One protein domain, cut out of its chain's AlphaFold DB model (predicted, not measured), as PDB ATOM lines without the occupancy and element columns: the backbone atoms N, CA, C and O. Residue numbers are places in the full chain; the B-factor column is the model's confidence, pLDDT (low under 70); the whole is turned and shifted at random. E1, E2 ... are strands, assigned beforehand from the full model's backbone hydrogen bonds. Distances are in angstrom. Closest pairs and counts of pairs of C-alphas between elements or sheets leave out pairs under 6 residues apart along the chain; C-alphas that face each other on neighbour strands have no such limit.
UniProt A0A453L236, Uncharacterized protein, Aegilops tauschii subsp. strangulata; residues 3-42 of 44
ATOM      1  N   THR A   3     104.461 110.275  81.137       92.06
ATOM      2  CA  THR A   3     105.559 110.843  81.929       92.06
ATOM      3  C   THR A   3     106.700 109.830  82.040       92.06
ATOM      4  O   THR A   3     106.430 108.634  82.213       92.06
ATOM      5  N   PRO A   4     107.965 110.264  81.902       90.31
ATOM      6  CA  PRO A   4     109.117 109.419  82.190       90.31
ATOM      7  C   PRO A   4     109.084 108.918  83.631       90.31
ATOM      8  O   PRO A   4     108.822 109.681  84.558       90.31
ATOM      9  N   GLN A   5     109.372 107.634  83.820       92.62
ATOM     10  CA  GLN A   5     109.576 107.042  85.133       92.62
ATOM     11  C   GLN A   5     111.006 106.519  85.227       92.62
ATOM     12  O   GLN A   5     111.405 105.659  84.440       92.62
ATOM     13  N   GLY A   6     111.746 107.021  86.217       91.88
ATOM     14  CA  GLY A   6     113.108 106.578  86.485       91.88
ATOM     15  C   GLY A   6     113.178 105.075  86.762       91.88
ATOM     16  O   GLY A   6     112.283 104.498  87.386       91.88
ATOM     17  N   VAL A   7     114.254 104.435  86.306       93.06
ATOM     18  CA  VAL A   7     114.454 102.981  86.439       93.06
ATOM     19  C   VAL A   7     115.202 102.575  87.716       93.06
ATOM     20  O   VAL A   7     115.623 101.425  87.855       93.06
ATOM     21  N   HIS A   8     115.353 103.499  88.670       91.44
ATOM     22  CA  HIS A   8     115.987 103.234  89.960       91.44
ATOM     23  C   HIS A   8     115.336 102.026  90.654       91.44
ATOM     24  O   HIS A   8     114.115 101.946  90.775       91.44
ATOM     25  N   GLY A   9     116.160 101.071  91.094       89.44
ATOM     26  CA  GLY A   9     115.707  99.832  91.736       89.44
ATOM     27  C   GLY A   9     115.386  98.676  90.781       89.44
ATOM     28  O   GLY A   9     115.199  97.558  91.253       89.44
ATOM     29  N   TYR A  10     115.366  98.904  89.461       90.75
ATOM     30  CA  TYR A  10     115.246  97.834  88.457       90.75
ATOM     31  C   TYR A  10     116.591  97.412  87.868       90.75
ATOM     32  O   TYR A  10     116.742  96.272  87.435       90.75
ATOM     33  N   VAL A  11     117.558  98.329  87.843       92.62
ATOM     34  CA  VAL A  11     118.906  98.106  87.312       92.62
ATOM     35  C   VAL A  11     119.956  98.708  88.252       92.62
ATOM     36  O   VAL A  11     119.629  99.620  89.023       92.62
ATOM     37  N   PRO A  12     121.206  98.215  88.213       94.31
ATOM     38  CA  PRO A  12     122.319  98.820  88.938       94.31
ATOM     39  C   PRO A  12     122.547 100.289  88.549       94.31
ATOM     40  O   PRO A  12     122.293 100.682  87.408       94.31
ATOM     41  N   ALA A  13     123.015 101.099  89.502       94.31
ATOM     42  CA  ALA A  13     123.111 102.554  89.356       94.31
ATOM     43  C   ALA A  13     124.073 102.994  88.241       94.31
ATOM     44  O   ALA A  13     123.855 104.027  87.621       94.31
ATOM     45  N   GLU A  14     125.096 102.195  87.946       94.06
ATOM     46  CA  GLU A  14     126.065 102.440  86.877       94.06
ATOM     47  C   GLU A  14     125.463 102.388  85.464       94.06
ATOM     48  O   GLU A  14     126.089 102.865  84.520       94.06
ATOM     49  N   PHE A  15     124.258 101.832  85.312       94.50
ATOM     50  CA  PHE A  15     123.521 101.802  84.047       94.50
ATOM     51  C   PHE A  15     122.405 102.851  83.983       94.50
ATOM     52  O   PHE A  15     121.582 102.802  83.068       94.50
ATOM     53  N   ILE A  16     122.323 103.765  84.956       95.75
ATOM     54  CA  ILE A  16     121.275 104.787  85.026       95.75
ATOM     55  C   ILE A  16     121.864 106.146  84.647       95.75
ATOM     56  O   ILE A  16     122.875 106.563  85.203       95.75
ATOM     57  N   THR A  17     121.231 106.839  83.701       94.81
ATOM     58  CA  THR A  17     121.601 108.213  83.328       94.81
ATOM     59  C   THR A  17     121.153 109.219  84.390       94.81
ATOM     60  O   THR A  17     120.278 108.920  85.202       94.81
ATOM     61  N   ASP A  18     121.669 110.450  84.335       93.06
ATOM     62  CA  ASP A  18     121.218 111.538  85.222       93.06
ATOM     63  C   ASP A  18     119.709 111.831  85.077       93.06
ATOM     64  O   ASP A  18     119.047 112.209  86.042       93.06
ATOM     65  N   ASP A  19     119.145 111.563  83.895       91.88
ATOM     66  CA  ASP A  19     117.709 111.678  83.603       91.88
ATOM     67  C   ASP A  19     116.877 110.455  84.057       91.88
ATOM     68  O   ASP A  19     115.658 110.414  83.873       91.88
ATOM     69  N   GLY A  20     117.511 109.430  84.636       93.88
ATOM     70  CA  GLY A  20     116.843 108.240  85.168       93.88
ATOM     71  C   GLY A  20     116.529 107.148  84.138       93.88
ATOM     72  O   GLY A  20     115.736 106.249  84.436       93.88
ATOM     73  N   PHE A  21     117.127 107.190  82.944       95.88
ATOM     74  CA  PHE A  21     116.965 106.166  81.905       95.88
ATOM     75  C   PHE A  21     118.008 105.060  82.024       95.88
ATOM     76  O   PHE A  21     119.081 105.266  82.579       95.88
ATOM     77  N   TYR A  22     117.714 103.892  81.452       96.38
ATOM     78  CA  TYR A  22     118.713 102.841  81.308       96.38
ATOM     79  C   TYR A  22     119.615 103.127  80.105       96.38
ATOM     80  O   TYR A  22     119.124 103.370  78.998       96.38
ATOM     81  N   SER A  23     120.926 103.016  80.299       95.81
ATOM     82  CA  SER A  23     121.917 103.037  79.230       95.81
ATOM     83  C   SER A  23     123.063 102.071  79.522       95.81
ATOM     84  O   SER A  23     123.587 102.022  80.634       95.81
ATOM     85  N   SER A  24     123.481 101.314  78.509       94.38
ATOM     86  CA  SER A  24     124.706 100.522  78.534       94.38
ATOM     87  C   SER A  24     125.601 100.870  77.350       94.38
ATOM     88  O   SER A  24     125.149 101.017  76.214       94.38
ATOM     89  N   SER A  25     126.901 100.965  77.617       90.75
ATOM     90  CA  SER A  25     127.937 101.143  76.599       90.75
ATOM     91  C   SER A  25     129.078 100.160  76.881       90.75
ATOM     92  O   SER A  25     130.033 100.493  77.587       90.75
ATOM     93  N   PRO A  26     128.957  98.898  76.427       85.56
ATOM     94  CA  PRO A  26     130.003  97.909  76.613       85.56
ATOM     95  C   PRO A  26     131.255  98.348  75.851       85.56
ATOM     96  O   PRO A  26     131.287  98.392  74.628       85.56
ATOM     97  N   THR A  27     132.321  98.654  76.582       80.50
ATOM     98  CA  THR A  27     133.630  98.978  75.990       80.50
ATOM     99  C   THR A  27     134.475  97.730  75.722       80.50
ATOM    100  O   THR A  27     135.519  97.802  75.078       80.50
ATOM    101  N   LYS A  28     134.030  96.567  76.213       73.69
ATOM    102  CA  LYS A  28     134.703  95.270  76.085       73.69
ATOM    103  C   LYS A  28     133.835  94.294  75.291       73.69
ATOM    104  O   LYS A  28     132.614  94.380  75.314       73.69
ATOM    105  N   HIS A  29     134.487  93.329  74.643       74.31
ATOM    106  CA  HIS A  29     133.857  92.198  73.943       74.31
ATOM    107  C   HIS A  29     133.063  92.529  72.671       74.31
ATOM    108  O   HIS A  29     132.353  91.661  72.179       74.31
ATOM    109  N   SER A  30     133.230  93.730  72.099       82.31
ATOM    110  CA  SER A  30     132.586  94.129  70.835       82.31
ATOM    111  C   SER A  30     131.062  93.922  70.842       82.31
ATOM    112  O   SER A  30     130.489  93.501  69.839       82.31
ATOM    113  N   LEU A  31     130.426  94.166  71.993       86.56
ATOM    114  CA  LEU A  31     128.977  94.101  72.165       86.56
ATOM    115  C   LEU A  31     128.356  95.477  71.927       86.56
ATOM    116  O   LEU A  31     128.919  96.492  72.340       86.56
ATOM    117  N   ASP A  32     127.171  95.491  71.325       89.56
ATOM    118  CA  ASP A  32     126.417  96.720  71.115       89.56
ATOM    119  C   ASP A  32     125.890  97.285  72.440       89.56
ATOM    120  O   ASP A  32     125.495  96.558  73.358       89.56
ATOM    121  N   GLY A  33     125.878  98.614  72.530       92.88
ATOM    122  CA  GLY A  33     125.205  99.325  73.607       92.88
ATOM    123  C   GLY A  33     123.687  99.265  73.480       92.88
ATOM    124  O   GLY A  33     123.140  98.980  72.415       92.88
ATOM    125  N   ALA A  34     122.997  99.565  74.573       94.94
ATOM    126  CA  ALA A  34     121.543  99.615  74.603       94.94
ATOM    127  C   ALA A  34     121.042 100.834  75.381       94.94
ATOM    128  O   ALA A  34     121.716 101.362  76.265       94.94
ATOM    129  N   PHE A  35     119.824 101.261  75.057       95.81
ATOM    130  CA  PHE A  35     119.124 102.349  75.730       95.81
ATOM    131  C   PHE A  35     117.652 101.981  75.918       95.81
ATOM    132  O   PHE A  35     117.038 101.408  75.015       95.81
ATOM    133  N   ALA A  36     117.081 102.315  77.076       95.69
ATOM    134  CA  ALA A  36     115.662 102.115  77.345       95.69
ATOM    135  C   ALA A  36     115.096 103.186  78.285       95.69
ATOM    136  O   ALA A  36     115.701 103.546  79.296       95.69
ATOM    137  N   ALA A  37     113.879 103.632  77.976       94.88
ATOM    138  CA  ALA A  37     113.111 104.560  78.791       94.88
ATOM    139  C   ALA A  37     111.761 103.940  79.161       94.88
ATOM    140  O   ALA A  37     111.075 103.365  78.313       94.88
ATOM    141  N   ARG A  38     111.364 104.080  80.428       92.19
ATOM    142  CA  ARG A  38     110.040 103.669  80.894       92.19
ATOM    143  C   ARG A  38     109.121 104.880  80.937       92.19
ATOM    144  O   ARG A  38     109.441 105.893  81.551       92.19
ATOM    145  N   LEU A  39     107.962 104.748  80.304       91.88
ATOM    146  CA  LEU A  39     106.914 105.760  80.301       91.88
ATOM    147  C   LEU A  39     105.700 105.216  81.045       91.88
ATOM    148  O   LEU A  39     105.282 104.080  80.814       91.88
ATOM    149  N   VAL A  40     105.111 106.029  81.914       91.94
ATOM    150  CA  VAL A  40     103.825 105.728  82.547       91.94
ATOM    151  C   VAL A  40     102.769 106.682  82.023       91.94
ATOM    152  O   VAL A  40     103.008 107.878  81.843       91.94
ATOM    153  N   ARG A  41     101.584 106.141  81.733       93.56
ATOM    154  CA  ARG A  41     100.448 106.956  81.313       93.56
ATOM    155  C   ARG A  41     100.025 107.827  82.495       93.56
ATOM    156  O   ARG A  41      99.670 107.310  83.549       93.56
ATOM    157  N   SER A  42     100.071 109.138  82.299       88.56
ATOM    158  CA  SER A  42      99.513 110.112  83.228       88.56
ATOM    159  C   SER A  42      97.999 109.916  83.284       88.56
ATOM    160  O   SER A  42      97.348 109.843  82.238       88.56
TER     161      SER A  42
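Overview. This is residues 3 to 42 of the 44 residues of an uncharacterized protein of Aegilops tauschii subsp. strangulata (UniProt A0A453L236). A thin, loose rod with little regular structure: the hairpin of E2 and E3 runs on through E4, which pairs with E1 toward one end, while the link at residues 25 to 33 makes the other end. Unnamed residues 6 to 21 loop between E1 and E2. The printed part has 40 residues, 13 of them in four named strands, E1 to E4, forming two antiparallel two-stranded sheets; it is all strand, with no named helix. The radius of gyration of the C-alphas is 11.5 A and the spans are 40 by 16 by 15 A.

Arrangement. Look first at E4, residues 38 to 41, antiparallel to E1, residues 3 to 5, at 136 degrees; C-alphas 4 and 39 face each other at 4.7 A, and N 3 and O 40 are within hydrogen-bond range at 2.9 A. E3, residues 34 to 36, runs on into E4 at 18 degrees. E3 forms an antiparallel hairpin with E2, residues 22 to 24, at 178 degrees; N 24 and O 34 are 2.9 A apart. E1 and E2 are apart.

Along the chain. Find C-alpha 3 at (105.559, 110.843, 81.929), where E1 begins. E4 spans 10.1 A, ending at C-alpha 41, (100.448, 106.956, 81.313); E2 and E3 each span 7.0 A, E1 6.4 A.

Size, cuts and confidence. The farthest C-alphas, of His 29 and Ser 42, are 39.8 A apart. The printed part has no cut; the link E1 to E2 is long. No printed residue is under pLDDT 70.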